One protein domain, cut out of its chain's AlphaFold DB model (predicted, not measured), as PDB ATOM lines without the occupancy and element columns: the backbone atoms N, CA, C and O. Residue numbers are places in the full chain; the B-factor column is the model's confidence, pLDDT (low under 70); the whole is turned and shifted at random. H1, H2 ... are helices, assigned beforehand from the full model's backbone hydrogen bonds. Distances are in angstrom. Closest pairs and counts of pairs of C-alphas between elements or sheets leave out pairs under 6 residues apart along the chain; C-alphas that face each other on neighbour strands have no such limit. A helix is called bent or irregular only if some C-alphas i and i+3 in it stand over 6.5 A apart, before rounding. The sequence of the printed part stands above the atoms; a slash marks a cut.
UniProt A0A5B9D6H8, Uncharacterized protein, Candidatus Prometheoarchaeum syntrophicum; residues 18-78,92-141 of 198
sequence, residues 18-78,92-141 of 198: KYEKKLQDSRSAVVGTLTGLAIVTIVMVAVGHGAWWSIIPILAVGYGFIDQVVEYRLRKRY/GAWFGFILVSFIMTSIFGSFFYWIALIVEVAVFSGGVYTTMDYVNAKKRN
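What this domain is: This is residues 18 to 78 and 92 to 141 of the 198 residues of an uncharacterized protein of Candidatus Prometheoarchaeum syntrophicum (UniProt A0A5B9D6H8). Two very long helices, H1 and H2, run side by side in opposite ways as a thin, loose pair, nearest to each other around Gly 50 and Gly 109. Both ends of H1, residues 18 to 42 and 62 to 78, stand free, and so do residues 117 to 141 of H2. The printed part has 111 residues, with two named helices in the order H1, H2 and no named strand; the class is all helix. It is extended, with a radius of gyration of the C-alphas of 26.1 A, and its outline is a rod spanning 92 by 27 by 12 A.

Where its parts are: H1 covers residues 18 to 78 and measures 90.9 A from its first to its last C-alpha. It begins at C-alpha 18, (3.330, 11.820, 311.013), and ends at C-alpha 78, (-48.689, 38.876, 241.609). H1 is neither bent nor irregular, but only just: C-alphas 54 and 57 are 6.2 A apart. H2 covers residues 92 to 141, measures 75.0 A, and ends at C-alpha 141, (18.013, 10.048, 299.415).

How they stand to each other: H1 and H2 are close but not clearly touching, with 2 pairs of C-alphas within 8 A. Their closest C-alphas, those of Gly 50 and Gly 109, are 7.8 A apart. The helices run opposite ways at a shallow tilt of 10 degrees, with their centres 16.9 A apart. In H2 every O i to N i+4 pair is within hydrogen-bond range; in H1 53 of 57 are.

The domain as a whole: The two C-alphas farthest apart, those of Tyr 78 and Asn 141, are 92.9 A from each other. Residues 79 to 91 are not printed; across this cut, which holds the link from H1 to H2, C-alphas 78 and 92 are 25.0 A apart. The mean pLDDT of the printed part is 82.3, and residues 127 to 129, in H2, are under 70.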
ATOM      1  N   LYS A  18       3.769  12.859 311.957       87.75
ATOM      2  CA  LYS A  18       3.330  11.820 311.013       87.75
ATOM      3  C   LYS A  18       1.990  12.166 310.364       87.75
ATOM      4  O   LYS A  18       1.795  11.877 309.179       87.75
ATOM      5  N   TYR A  19       1.080  12.780 311.117       85.81
ATOM      6  CA  TYR A  19      -0.209  13.227 310.594       85.81
ATOM      7  C   TYR A  19      -0.063  14.406 309.627       85.81
ATOM      8  O   TYR A  19      -0.589  14.345 308.516       85.81
ATOM      9  N   GLU A  20       0.708  15.435 309.990       88.12
ATOM     10  CA  GLU A  20       0.951  16.600 309.130       88.12
ATOM     11  C   GLU A  20       1.593  16.205 307.799       88.12
ATOM     12  O   GLU A  20       1.163  16.668 306.741       88.12
ATOM     13  N   LYS A  21       2.540  15.259 307.820       91.81
ATOM     14  CA  LYS A  21       3.150  14.728 306.598       91.81
ATOM     15  C   LYS A  21       2.133  14.035 305.685       91.81
ATOM     16  O   LYS A  21       2.095  14.316 304.490       91.81
ATOM     17  N   LYS A  22       1.272  13.167 306.236       88.56
ATOM     18  CA  LYS A  22       0.192  12.526 305.459       88.56
ATOM     19  C   LYS A  22      -0.794  13.552 304.903       88.56
ATOM     20  O   LYS A  22      -1.255  13.413 303.770       88.56
ATOM     21  N   LEU A  23      -1.104  14.587 305.682       88.25
ATOM     22  CA  LEU A  23      -1.993  15.661 305.260       88.25
ATOM     23  C   LEU A  23      -1.382  16.451 304.092       88.25
ATOM     24  O   LEU A  23      -2.072  16.731 303.112       88.25
ATOM     25  N   GLN A  24      -0.087  16.753 304.152       90.38
ATOM     26  CA  GLN A  24       0.626  17.450 303.085       90.38
ATOM     27  C   GLN A  24       0.697  16.617 301.794       90.38
ATOM     28  O   GLN A  24       0.411  17.145 300.715       90.38
ATOM     29  N   ASP A  25       0.963  15.311 301.904       86.88
ATOM     30  CA  ASP A  25       0.948  14.392 300.759       86.88
ATOM     31  C   ASP A  25      -0.452  14.338 300.119       86.88
ATOM     32  O   ASP A  25      -0.585  14.480 298.902       86.88
ATOM     33  N   SER A  26      -1.515  14.259 300.930       84.75
ATOM     34  CA  SER A  26      -2.896  14.251 300.424       84.75
ATOM     35  C   SER A  26      -3.299  15.561 299.732       84.75
ATOM     36  O   SER A  26      -3.961  15.531 298.695       84.75
ATOM     37  N   ARG A  27      -2.849  16.720 300.236       89.38
ATOM     38  CA  ARG A  27      -3.133  18.022 299.611       89.38
ATOM     39  C   ARG A  27      -2.495  18.151 298.235       89.38
ATOM     40  O   ARG A  27      -3.148  18.657 297.328       89.38
ATOM     41  N   SER A  28      -1.255  17.695 298.062       83.06
ATOM     42  CA  SER A  28      -0.582  17.797 296.760       83.06
ATOM     43  C   SER A  28      -1.273  16.954 295.681       83.06
ATOM     44  O   SER A  28      -1.441  17.426 294.556       83.06
ATOM     45  N   ALA A  29      -1.775  15.768 296.045       79.62
ATOM     46  CA  ALA A  29      -2.572  14.935 295.149       79.62
ATOM     47  C   ALA A  29      -3.888  15.623 294.742       79.62
ATOM     48  O   ALA A  29      -4.204  15.703 293.556       79.62
ATOM     49  N   VAL A  30      -4.619  16.189 295.710       85.62
ATOM     50  CA  VAL A  30      -5.903  16.868 295.462       85.62
ATOM     51  C   VAL A  30      -5.734  18.118 294.593       85.62
ATOM     52  O   VAL A  30      -6.540  18.352 293.692       85.62
ATOM     53  N   VAL A  31      -4.676  18.904 294.821       85.06
ATOM     54  CA  VAL A  31      -4.390  20.102 294.017       85.06
ATOM     55  C   VAL A  31      -4.133  19.725 292.556       85.06
ATOM     56  O   VAL A  31      -4.713  20.346 291.669       85.06
ATOM     57  N   GLY A  32      -3.357  18.668 292.296       83.06
ATOM     58  CA  GLY A  32      -3.109  18.194 290.931       83.06
ATOM     59  C   GLY A  32      -4.392  17.795 290.193       83.06
ATOM     60  O   GLY A  32      -4.597  18.191 289.044       83.06
ATOM     61  N   THR A  33      -5.295  17.069 290.863       84.75
ATOM     62  CA  THR A  33      -6.574  16.647 290.267       84.75
ATOM     63  C   THR A  33      -7.495  17.834 289.968       84.75
ATOM     64  O   THR A  33      -8.087  17.895 288.890       84.75
ATOM     65  N   LEU A  34      -7.591  18.804 290.884       86.31
ATOM     66  CA  LEU A  34      -8.404  20.012 290.694       86.31
ATOM     67  C   LEU A  34      -7.891  20.882 289.544       86.31
ATOM     68  O   LEU A  34      -8.691  21.362 288.740       86.31
ATOM     69  N   THR A  35      -6.572  21.054 289.425       88.00
ATOM     70  CA  THR A  35      -5.977  21.798 288.308       88.00
ATOM     71  C   THR A  35      -6.263  21.115 286.971       88.00
ATOM     72  O   THR A  35      -6.667  21.791 286.025       88.00
ATOM     73  N   GLY A  36      -6.141  19.785 286.896       87.38
ATOM     74  CA  GLY A  36      -6.497  19.029 285.692       87.38
ATOM     75  C   GLY A  36      -7.964  19.220 285.287       87.38
ATOM     76  O   GLY A  36      -8.253  19.519 284.129       87.38
ATOM     77  N   LEU A  37      -8.889  19.135 286.250       86.94
ATOM     78  CA  LEU A  37     -10.322  19.331 286.004       86.94
ATOM     79  C   LEU A  37     -10.641  20.754 285.510       86.94
ATOM     80  O   LEU A  37     -11.443  20.932 284.590       86.94
ATOM     81  N   ALA A  38      -9.996  21.771 286.092       83.38
ATOM     82  CA  ALA A  38     -10.177  23.162 285.686       83.38
ATOM     83  C   ALA A  38      -9.730  23.391 284.233       83.38
ATOM     84  O   ALA A  38     -10.456  24.022 283.465       83.38
ATOM     85  N   ILE A  39      -8.588  22.821 283.829       87.06
ATOM     86  CA  ILE A  39      -8.085  22.919 282.451       87.06
ATOM     87  C   ILE A  39      -9.065  22.259 281.473       87.06
ATOM     88  O   ILE A  39      -9.459  22.889 280.494       87.06
ATOM     89  N   VAL A  40      -9.521  21.034 281.758       87.00
ATOM     90  CA  VAL A  40     -10.488  20.323 280.899       87.00
ATOM     91  C   VAL A  40     -11.786  21.118 280.745       87.00
ATOM     92  O   VAL A  40     -12.319  21.229 279.641       87.00
ATOM     93  N   THR A  41     -12.268  21.727 281.829       81.31
ATOM     94  CA  THR A  41     -13.489  22.544 281.804       81.31
ATOM     95  C   THR A  41     -13.307  23.786 280.933       81.31
ATOM     96  O   THR A  41     -14.166  24.082 280.106       81.31
ATOM     97  N   ILE A  42     -12.177  24.490 281.058       82.38
ATOM     98  CA  ILE A  42     -11.867  25.663 280.227       82.38
ATOM     99  C   ILE A  42     -11.788  25.272 278.748       82.38
ATOM    100  O   ILE A  42     -12.355  25.969 277.906       82.38
ATOM    101  N   VAL A  43     -11.153  24.141 278.425       83.00
ATOM    102  CA  VAL A  43     -11.067  23.633 277.048       83.00
ATOM    103  C   VAL A  43     -12.455  23.294 276.503       83.00
ATOM    104  O   VAL A  43     -12.796  23.728 275.405       83.00
ATOM    105  N   MET A  44     -13.298  22.593 277.269       78.00
ATOM    106  CA  MET A  44     -14.665  22.283 276.836       78.00
ATOM    107  C   MET A  44     -15.518  23.535 276.634       78.00
ATOM    108  O   MET A  44     -16.257  23.611 275.654       78.00
ATOM    109  N   VAL A  45     -15.401  24.533 277.516       83.94
ATOM    110  CA  VAL A  45     -16.100  25.811 277.349       83.94
ATOM    111  C   VAL A  45     -15.591  26.530 276.105       83.94
ATOM    112  O   VAL A  45     -16.410  26.974 275.312       83.94
ATOM    113  N   ALA A  46     -14.278  26.592 275.865       79.44
ATOM    114  CA  ALA A  46     -13.713  27.238 274.681       79.44
ATOM    115  C   ALA A  46     -14.169  26.568 273.371       79.44
ATOM    116  O   ALA A  46     -14.598  27.254 272.439       79.44
ATOM    117  N   VAL A  47     -14.149  25.231 273.317       80.62
ATOM    118  CA  VAL A  47     -14.604  24.457 272.151       80.62
ATOM    119  C   VAL A  47     -16.116  24.602 271.951       80.62
ATOM    120  O   VAL A  47     -16.572  24.870 270.839       80.62
ATOM    121  N   GLY A  48     -16.897  24.488 273.028       78.19
ATOM    122  CA  GLY A  48     -18.352  24.640 272.988       78.19
ATOM    123  C   GLY A  48     -18.788  26.048 272.584       78.19
ATOM    124  O   GLY A  48     -19.716  26.202 271.791       78.19
ATOM    125  N   HIS A  49     -18.086  27.082 273.056       77.00
ATOM    126  CA  HIS A  49     -18.371  28.461 272.669       77.00
ATOM    127  C   HIS A  49     -18.047  28.689 271.190       77.00
ATOM    128  O   HIS A  49     -18.881  29.232 270.470       77.00
ATOM    129  N   GLY A  50     -16.904  28.200 270.697       73.19
ATOM    130  CA  GLY A  50     -16.556  28.290 269.276       73.19
ATOM    131  C   GLY A  50     -17.601  27.645 268.357       73.19
ATOM    132  O   GLY A  50     -17.993  28.241 267.352       73.19
ATOM    133  N   ALA A  51     -18.113  26.467 268.729       75.25
ATOM    134  CA  ALA A  51     -19.171  25.783 267.982       75.25
ATOM    135  C   ALA A  51     -20.519  26.527 268.033       75.25
ATOM    136  O   ALA A  51     -21.259  26.543 267.053       75.25
ATOM    137  N   TRP A  52     -20.842  27.184 269.148       73.31
ATOM    138  CA  TRP A  52     -22.077  27.961 269.262       73.31
ATOM    139  C   TRP A  52     -22.051  29.225 268.390       73.31
ATOM    140  O   TRP A  52     -23.029  29.545 267.712       73.31
ATOM    141  N   TRP A  53     -20.906  29.914 268.344       74.69
ATOM    142  CA  TRP A  53     -20.731  31.114 267.523       74.69
ATOM    143  C   TRP A  53     -20.719  30.826 266.016       74.69
ATOM    144  O   TRP A  53     -21.026  31.728 265.240       74.69
ATOM    145  N   SER A  54     -20.442  29.592 265.580       72.56
ATOM    146  CA  SER A  54     -20.558  29.208 264.165       72.56
ATOM    147  C   SER A  54     -21.990  28.851 263.745       72.56
ATOM    148  O   SER A  54     -22.346  29.041 262.582       72.56
ATOM    149  N   ILE A  55     -22.847  28.413 264.675       78.00
ATOM    150  CA  ILE A  55     -24.253  28.067 264.396       78.00
ATOM    151  C   ILE A  55     -25.112  29.318 264.166       78.00
ATOM    152  O   ILE A  55     -25.967  29.320 263.279       78.00
ATOM    153  N   ILE A  56     -24.888  30.400 264.919       80.25
ATOM    154  CA  ILE A  56     -25.717  31.618 264.844       80.25
ATOM    155  C   ILE A  56     -25.717  32.253 263.434       80.25
ATOM    156  O   ILE A  56     -26.805  32.511 262.916       80.25
ATOM    157  N   PRO A  57     -24.567  32.466 262.760       77.06
ATOM    158  CA  PRO A  57     -24.541  32.995 261.396       77.06
ATOM    159  C   PRO A  57     -25.233  32.072 260.394       77.06
ATOM    160  O   PRO A  57     -25.942  32.552 259.514       77.06
ATOM    161  N   ILE A  58     -25.074  30.751 260.541       79.75
ATOM    162  CA  ILE A  58     -25.715  29.765 259.660       79.75
ATOM    163  C   ILE A  58     -27.236  29.849 259.798       79.75
ATOM    164  O   ILE A  58     -27.942  29.876 258.791       79.75
ATOM    165  N   LEU A  59     -27.746  29.945 261.029       85.50
ATOM    166  CA  LEU A  59     -29.176  30.109 261.280       85.50
ATOM    167  C   LEU A  59     -29.696  31.458 260.774       85.50
ATOM    168  O   LEU A  59     -30.758  31.490 260.158       85.50
ATOM    169  N   ALA A  60     -28.955  32.551 260.971       83.69
ATOM    170  CA  ALA A  60     -29.342  33.877 260.488       83.69
ATOM    171  C   ALA A  60     -29.403  33.937 258.951       83.69
ATOM    172  O   ALA A  60     -30.378  34.433 258.386       83.69
ATOM    173  N   VAL A  61     -28.400  33.375 258.266       83.31
ATOM    174  CA  VAL A  61     -28.382  33.263 256.798       83.31
ATOM    175  C   VAL A  61     -29.495  32.333 256.315       83.31
ATOM    176  O   VAL A  61     -30.197  32.666 255.363       83.31
ATOM    177  N   GLY A  62     -29.697  31.196 256.987       85.31
ATOM    178  CA  GLY A  62     -30.766  30.251 256.672       85.31
ATOM    179  C   GLY A  62     -32.151  30.890 256.765       85.31
ATOM    180  O   GLY A  62     -32.946  30.760 255.835       85.31
ATOM    181  N   TYR A  63     -32.418  31.648 257.832       86.00
ATOM    182  CA  TYR A  63     -33.673  32.385 257.999       86.00
ATOM    183  C   TYR A  63     -33.873  33.450 256.917       86.00
ATOM    184  O   TYR A  63     -34.948  33.507 256.323       86.00
ATOM    185  N   GLY A  64     -32.839  34.239 256.601       82.50
ATOM    186  CA  GLY A  64     -32.917  35.240 255.531       82.50
ATOM    187  C   GLY A  64     -33.180  34.624 254.153       82.50
ATOM    188  O   GLY A  64     -33.934  35.177 253.352       82.50
ATOM    189  N   PHE A  65     -32.616  33.443 253.879       83.81
ATOM    190  CA  PHE A  65     -32.842  32.736 252.619       83.81
ATOM    191  C   PHE A  65     -34.269  32.190 252.510       83.81
ATOM    192  O   PHE A  65     -34.884  32.277 251.447       83.81
ATOM    193  N   ILE A  66     -34.815  31.653 253.605       83.88
ATOM    194  CA  ILE A  66     -36.203  31.178 253.649       83.88
ATOM    195  C   ILE A  66     -37.160  32.338 253.372       83.88
ATOM    196  O   ILE A  66     -38.044  32.194 252.524       83.88
ATOM    197  N   ASP A  67     -36.949  33.488 254.015       81.38
ATOM    198  CA  ASP A  67     -37.803  34.664 253.841       81.38
ATOM    199  C   ASP A  67     -37.770  35.176 252.389       81.38
ATOM    200  O   ASP A  67     -38.815  35.342 251.758       81.38
ATOM    201  N   GLN A  68     -36.580  35.260 251.776       82.19
ATOM    202  CA  GLN A  68     -36.459  35.632 250.361       82.19
ATOM    203  C   GLN A  68     -37.108  34.628 249.403       82.19
ATOM    204  O   GLN A  68     -37.720  35.027 248.410       82.19
ATOM    205  N   VAL A  69     -36.995  33.323 249.664       83.44
ATOM    206  CA  VAL A  69     -37.632  32.298 248.824       83.44
ATOM    207  C   VAL A  69     -39.155  32.393 248.912       83.44
ATOM    208  O   VAL A  69     -39.841  32.252 247.892       83.44
ATOM    209  N   VAL A  70     -39.693  32.639 250.109       88.69
ATOM    210  CA  VAL A  70     -41.130  32.839 250.328       88.69
ATOM    211  C   VAL A  70     -41.600  34.100 249.606       88.69
ATOM    212  O   VAL A  70     -42.551  34.029 248.823       88.69
ATOM    213  N   GLU A  71     -40.899  35.221 249.774       85.19
ATOM    214  CA  GLU A  71     -41.255  36.487 249.136       85.19
ATOM    215  C   GLU A  71     -41.166  36.403 247.605       85.19
ATOM    216  O   GLU A  71     -42.074  36.849 246.897       85.19
ATOM    217  N   TYR A  72     -40.138  35.738 247.070       82.19
ATOM    218  CA  TYR A  72     -40.003  35.483 245.637       82.19
ATOM    219  C   TYR A  72     -41.173  34.655 245.089       82.19
ATOM    220  O   TYR A  72     -41.742  34.989 244.044       82.19
ATOM    221  N   ARG A  73     -41.577  33.583 245.790       85.81
ATOM    222  CA  ARG A  73     -42.725  32.758 245.375       85.81
ATOM    223  C   ARG A  73     -44.038  33.530 245.420       85.81
ATOM    224  O   ARG A  73     -44.877  33.307 244.546       85.81
ATOM    225  N   LEU A  74     -44.220  34.401 246.411       84.69
ATOM    226  CA  LEU A  74     -45.402  35.252 246.517       84.69
ATOM    227  C   LEU A  74     -45.420  36.284 245.386       84.69
ATOM    228  O   LEU A  74     -46.375  36.317 244.615       84.69
ATOM    229  N   ARG A  75     -44.336  37.043 245.183       77.38
ATOM    230  CA  ARG A  75     -44.259  38.056 244.116       77.38
ATOM    231  C   ARG A  75     -44.402  37.467 242.719       77.38
ATOM    232  O   ARG A  75     -45.075  38.068 241.890       77.38
ATOM    233  N   LYS A  76     -43.864  36.272 242.448       79.75
ATOM    234  CA  LYS A  76     -44.024  35.610 241.140       79.75
ATOM    235  C   LYS A  76     -45.493  35.379 240.762       79.75
ATOM    236  O   LYS A  76     -45.798  35.305 239.576       79.75
ATOM    237  N   ARG A  77     -46.400  35.267 241.740       82.44
ATOM    238  CA  ARG A  77     -47.839  35.119 241.469       82.44
ATOM    239  C   ARG A  77     -48.558  36.445 241.208       82.44
ATOM    240  O   ARG A  77     -49.639  36.402 240.634       82.44
ATOM    241  N   TYR A  78     -47.983  37.587 241.596       77.62
ATOM    242  CA  TYR A  78     -48.689  38.876 241.609       77.62
ATOM    243  C   TYR A  78     -47.986  40.024 240.856       77.62
ATOM    244  O   TYR A  78     -48.631  41.031 240.583       77.62
ATOM    245  N   GLY A  92     -25.386  40.278 245.086       75.75
ATOM    246  CA  GLY A  92     -23.920  40.176 245.056       75.75
ATOM    247  C   GLY A  92     -23.233  40.689 246.328       75.75
ATOM    248  O   GLY A  92     -22.243  40.106 246.768       75.75
ATOM    249  N   ALA A  93     -23.782  41.730 246.962       79.44
ATOM    250  CA  ALA A  93     -23.208  42.314 248.177       79.44
ATOM    251  C   ALA A  93     -23.324  41.374 249.390       79.44
ATOM    252  O   ALA A  93     -22.400  41.281 250.200       79.44
ATOM    253  N   TRP A  94     -24.423  40.619 249.484       79.31
ATOM    254  CA  TRP A  94     -24.644  39.651 250.562       79.31
ATOM    255  C   TRP A  94     -23.695  38.453 250.486       79.31
ATOM    256  O   TRP A  94     -23.143  38.044 251.508       79.31
ATOM    257  N   PHE A  95     -23.433  37.932 249.282       81.38
ATOM    258  CA  PHE A  95     -22.450  36.857 249.101       81.38
ATOM    259  C   PHE A  95     -21.043  37.282 249.526       81.38
ATOM    260  O   PHE A  95     -20.338  36.499 250.160       81.38
ATOM    261  N   GLY A  96     -20.655  38.529 249.240       84.44
ATOM    262  CA  GLY A  96     -19.382  39.082 249.702       84.44
ATOM    263  C   GLY A  96     -19.268  39.094 251.227       84.44
ATOM    264  O   GLY A  96     -18.255  38.666 251.772       84.44
ATOM    265  N   PHE A  97     -20.328  39.511 251.927       83.06
ATOM    266  CA  PHE A  97     -20.332  39.566 253.391       83.06
ATOM    267  C   PHE A  97     -20.238  38.172 254.030       83.06
ATOM    268  O   PHE A  97     -19.460  37.970 254.962       83.06
ATOM    269  N   ILE A  98     -20.972  37.191 253.488       82.75
ATOM    270  CA  ILE A  98     -20.913  35.793 253.945       82.75
ATOM    271  C   ILE A  98     -19.509  35.219 253.731       82.75
ATOM    272  O   ILE A  98     -18.956  34.603 254.639       82.75
ATOM    273  N   LEU A  99     -18.910  35.456 252.561       86.44
ATOM    274  CA  LEU A  99     -17.573  34.962 252.244       86.44
ATOM    275  C   LEU A  99     -16.511  35.557 253.179       86.44
ATOM    276  O   LEU A  99     -15.695  34.818 253.723       86.44
ATOM    277  N   VAL A 100     -16.542  36.874 253.412       88.44
ATOM    278  CA  VAL A 100     -15.610  37.546 254.334       88.44
ATOM    279  C   VAL A 100     -15.789  37.034 255.761       88.44
ATOM    280  O   VAL A 100     -14.798  36.762 256.437       88.44
ATOM    281  N   SER A 101     -17.035  36.850 256.205       82.56
ATOM    282  CA  SER A 101     -17.324  36.300 257.529       82.56
ATOM    283  C   SER A 101     -16.756  34.884 257.670       82.56
ATOM    284  O   SER A 101     -16.036  34.613 258.625       82.56
ATOM    285  N   PHE A 102     -16.953  34.024 256.666       83.62
ATOM    286  CA  PHE A 102     -16.425  32.658 256.654       83.62
ATOM    287  C   PHE A 102     -14.890  32.612 256.674       83.62
ATOM    288  O   PHE A 102     -14.296  31.838 257.427       83.62
ATOM    289  N   ILE A 103     -14.233  33.473 255.888       86.62
ATOM    290  CA  ILE A 103     -12.769  33.597 255.870       86.62
ATOM    291  C   ILE A 103     -12.258  34.033 257.246       86.62
ATOM    292  O   ILE A 103     -11.328  33.423 257.771       86.62
ATOM    293  N   MET A 104     -12.886  35.038 257.861       85.38
ATOM    294  CA  MET A 104     -12.501  35.499 259.195       85.38
ATOM    295  C   MET A 104     -12.682  34.395 260.238       85.38
ATOM    296  O   MET A 104     -11.747  34.114 260.981       85.38
ATOM    297  N   THR A 105     -13.820  33.695 260.258       83.06
ATOM    298  CA  THR A 105     -14.041  32.585 261.200       83.06
ATOM    299  C   THR A 105     -13.006  31.471 261.028       83.06
ATOM    300  O   THR A 105     -12.530  30.933 262.025       83.06
ATOM    301  N   SER A 106     -12.602  31.159 259.794       84.44
ATOM    302  CA  SER A 106     -11.558  30.165 259.514       84.44
ATOM    303  C   SER A 106     -10.181  30.595 260.044       84.44
ATOM    304  O   SER A 106      -9.503  29.820 260.722       84.44
ATOM    305  N   ILE A 107      -9.791  31.854 259.811       86.50
ATOM    306  CA  ILE A 107      -8.516  32.408 260.296       86.50
ATOM    307  C   ILE A 107      -8.484  32.426 261.829       86.50
ATOM    308  O   ILE A 107      -7.525  31.941 262.430       86.50
ATOM    309  N   PHE A 108      -9.541  32.937 262.467       82.38
ATOM    310  CA  PHE A 108      -9.626  32.986 263.927       82.38
ATOM    311  C   PHE A 108      -9.677  31.583 264.540       82.38
ATOM    312  O   PHE A 108      -8.963  31.319 265.505       82.38
ATOM    313  N   GLY A 109     -10.453  30.660 263.963       82.06
ATOM    314  CA  GLY A 109     -10.526  29.274 264.429       82.06
ATOM    315  C   GLY A 109      -9.168  28.569 264.389       82.06
ATOM    316  O   GLY A 109      -8.769  27.943 265.369       82.06
ATOM    317  N   SER A 110      -8.418  28.742 263.297       83.38
ATOM    318  CA  SER A 110      -7.055  28.213 263.174       83.38
ATOM    319  C   SER A 110      -6.105  28.829 264.206       83.38
ATOM    320  O   SER A 110      -5.350  28.116 264.862       83.38
ATOM    321  N   PHE A 111      -6.177  30.146 264.425       85.44
ATOM    322  CA  PHE A 111      -5.342  30.830 265.414       85.44
ATOM    323  C   PHE A 111      -5.561  30.297 266.838       85.44
ATOM    324  O   PHE A 111      -4.596  29.977 267.535       85.44
ATOM    325  N   PHE A 112      -6.818  30.129 267.259       82.06
ATOM    326  CA  PHE A 112      -7.129  29.561 268.573       82.06
ATOM    327  C   PHE A 112      -6.716  28.093 268.694       82.06
ATOM    328  O   PHE A 112      -6.234  27.691 269.752       82.06
ATOM    329  N   TYR A 113      -6.833  27.314 267.616       84.00
ATOM    330  CA  TYR A 113      -6.338  25.938 267.579       84.00
ATOM    331  C   TYR A 113      -4.824  25.869 267.824       84.00
ATOM    332  O   TYR A 113      -4.370  25.089 268.659       84.00
ATOM    333  N   TRP A 114      -4.039  26.734 267.174       87.38
ATOM    334  CA  TRP A 114      -2.592  26.804 267.394       87.38
ATOM    335  C   TRP A 114      -2.226  27.236 268.817       87.38
ATOM    336  O   TRP A 114      -1.307  26.665 269.400       87.38
ATOM    337  N   ILE A 115      -2.947  28.195 269.407       85.25
ATOM    338  CA  ILE A 115      -2.729  28.580 270.811       85.25
ATOM    339  C   ILE A 115      -3.012  27.402 271.747       85.25
ATOM    340  O   ILE A 115      -2.202  27.129 272.631       85.25
ATOM    341  N   ALA A 116      -4.125  26.692 271.548       83.88
ATOM    342  CA  ALA A 116      -4.462  25.521 272.352       83.88
ATOM    343  C   ALA A 116      -3.373  24.441 272.250       83.88
ATOM    344  O   ALA A 116      -2.914  23.943 273.275       83.88
ATOM    345  N   LEU A 117      -2.885  24.171 271.035       87.69
ATOM    346  CA  LEU A 117      -1.786  23.237 270.789       87.69
ATOM    347  C   LEU A 117      -0.498  23.655 271.522       87.69
ATOM    348  O   LEU A 117       0.164  22.824 272.137       87.69
ATOM    349  N   ILE A 118      -0.138  24.944 271.490       86.69
ATOM    350  CA  ILE A 118       1.051  25.463 272.187       86.69
ATOM    351  C   ILE A 118       0.913  25.288 273.702       86.69
ATOM    352  O   ILE A 118       1.866  24.863 274.355       86.69
ATOM    353  N   VAL A 119      -0.258  25.594 274.266       86.19
ATOM    354  CA  VAL A 119      -0.526  25.414 275.701       86.19
ATOM    355  C   VAL A 119      -0.439  23.940 276.080       86.19
ATOM    356  O   VAL A 119       0.183  23.608 277.086       86.19
ATOM    357  N   GLU A 120      -1.000  23.050 275.266       85.19
ATOM    358  CA  GLU A 120      -0.939  21.610 275.493       85.19
ATOM    359  C   GLU A 120       0.514  21.112 275.491       85.19
ATOM    360  O   GLU A 120       0.954  20.488 276.459       85.19
ATOM    361  N   VAL A 121       1.311  21.487 274.485       87.88
ATOM    362  CA  VAL A 121       2.742  21.143 274.431       87.88
ATOM    363  C   VAL A 121       3.504  21.722 275.626       87.88
ATOM    364  O   VAL A 121       4.350  21.032 276.198       87.88
ATOM    365  N   ALA A 122       3.208  22.951 276.053       84.50
ATOM    366  CA  ALA A 122       3.839  23.569 277.220       84.50
ATOM    367  C   ALA A 122       3.496  22.839 278.533       84.50
ATOM    368  O   ALA A 122       4.377  22.617 279.363       84.50
ATOM    369  N   VAL A 123       2.242  22.416 278.712       85.50
ATOM    370  CA  VAL A 123       1.804  21.661 279.897       85.50
ATOM    371  C   VAL A 123       2.427  20.266 279.916       85.50
ATOM    372  O   VAL A 123       2.966  19.853 280.946       85.50
ATOM    373  N   PHE A 124       2.425  19.553 278.786       83.00
ATOM    374  CA  PHE A 124       3.028  18.223 278.701       83.00
ATOM    375  C   PHE A 124       4.548  18.266 278.873       83.00
ATOM    376  O   PHE A 124       5.098  17.464 279.627       83.00
ATOM    377  N   SER A 125       5.234  19.226 278.249       82.19
ATOM    378  CA  SER A 125       6.678  19.388 278.440       82.19
ATOM    379  C   SER A 125       7.016  19.779 279.884       82.19
ATOM    380  O   SER A 125       7.865  19.134 280.497       82.19
ATOM    381  N   GLY A 126       6.305  20.739 280.487       75.31
ATOM    382  CA  GLY A 126       6.515  21.146 281.883       75.31
ATOM    383  C   GLY A 126       6.258  20.030 282.908       75.31
ATOM    384  O   GLY A 126       7.007  19.889 283.880       75.31
ATOM    385  N   GLY A 127       5.250  19.184 282.678       65.94
ATOM    386  CA  GLY A 127       4.970  18.014 283.519       65.94
ATOM    387  C   GLY A 127       6.083  16.959 283.483       65.94
ATOM    388  O   GLY A 127       6.426  16.369 284.512       65.94
ATOM    389  N   VAL A 128       6.717  16.759 282.325       64.38
ATOM    390  CA  VAL A 128       7.848  15.826 282.195       64.38
ATOM    391  C   VAL A 128       9.078  16.335 282.952       64.38
ATOM    392  O   VAL A 128       9.728  15.552 283.643       64.38
ATOM    393  N   TYR A 129       9.374  17.637 282.914       65.50
ATOM    394  CA  TYR A 129      10.541  18.173 283.630       65.50
ATOM    395  C   TYR A 129      10.406  18.054 285.155       65.50
ATOM    396  O   TYR A 129      11.345  17.636 285.832       65.50
ATOM    397  N   THR A 130       9.223  18.335 285.705       73.00
ATOM    398  CA  THR A 130       9.016  18.293 287.165       73.00
ATOM    399  C   THR A 130       9.039  16.874 287.744       73.00
ATOM    400  O   THR A 130       9.546  16.659 288.848       73.00
ATOM    401  N   THR A 131       8.545  15.879 287.003       71.00
ATOM    402  CA  THR A 131       8.570  14.475 287.447       71.00
ATOM    403  C   THR A 131       9.986  13.893 287.432       71.00
ATOM    404  O   THR A 131      10.359  13.173 288.362       71.00
ATOM    405  N   MET A 132      10.808  14.263 286.445       70.25
ATOM    406  CA  MET A 132      12.211  13.839 286.357       70.25
ATOM    407  C   MET A 132      13.039  14.340 287.556       70.25
ATOM    408  O   MET A 132      13.807  13.575 288.150       70.25
ATOM    409  N   ASP A 133      12.837  15.595 287.968       75.25
ATOM    410  CA  ASP A 133      13.522  16.179 289.127       75.25
ATOM    411  C   ASP A 133      13.105  15.523 290.447       75.25
ATOM    412  O   ASP A 133      13.954  15.255 291.306       75.25
ATOM    413  N   TYR A 134      11.821  15.180 290.599       77.19
ATOM    414  CA  TYR A 134      11.333  14.457 291.774       77.19
ATOM    415  C   TYR A 134      11.965  13.059 291.890       77.19
ATOM    416  O   TYR A 134      12.426  12.658 292.966       77.19
ATOM    417  N   VAL A 135      12.058  12.324 290.776       80.12
ATOM    418  CA  VAL A 135      12.699  10.999 290.737       80.12
ATOM    419  C   VAL A 135      14.194  11.104 291.060       80.12
ATOM    420  O   VAL A 135      14.705  10.338 291.887       80.12
ATOM    421  N   ASN A 136      14.888  12.095 290.495       82.88
ATOM    422  CA  ASN A 136      16.304  12.339 290.773       82.88
ATOM    423  C   ASN A 136      16.559  12.748 292.233       82.88
ATOM    424  O   ASN A 136      17.538  12.309 292.845       82.88
ATOM    425  N   ALA A 137      15.673  13.541 292.841       82.12
ATOM    426  CA  ALA A 137      15.748  13.873 294.262       82.12
ATOM    427  C   ALA A 137      15.570  12.630 295.152       82.12
ATOM    428  O   ALA A 137      16.330  12.436 296.105       82.12
ATOM    429  N   LYS A 138      14.628  11.740 294.814       84.69
ATOM    430  CA  LYS A 138      14.379  10.504 295.572       84.69
ATOM    431  C   LYS A 138      15.565   9.534 295.510       84.69
ATOM    432  O   LYS A 138      15.931   8.964 296.538       84.69
ATOM    433  N   LYS A 139      16.214   9.397 294.348       83.56
ATOM    434  CA  LYS A 139      17.386   8.519 294.167       83.56
ATOM    435  C   LYS A 139      18.566   8.930 295.063       83.56
ATOM    436  O   LYS A 139      19.182   8.072 295.690       83.56
ATOM    437  N   ARG A 140      18.807  10.241 295.221       82.12
ATOM    438  CA  ARG A 140      19.851  10.778 296.119       82.12
ATOM    439  C   ARG A 140      19.610  10.444 297.595       82.12
ATOM    440  O   ARG A 140      20.563  10.205 298.329       82.12
ATOM    441  N   ASN A 141      18.351  10.389 298.030       80.44
ATOM    442  CA  ASN A 141      18.013  10.048 299.415       80.44
ATOM    443  C   ASN A 141      18.197   8.557 299.726       80.44
ATOM    444  O   ASN A 141      18.583   8.219 300.842       80.44
TER     445      ASN A 141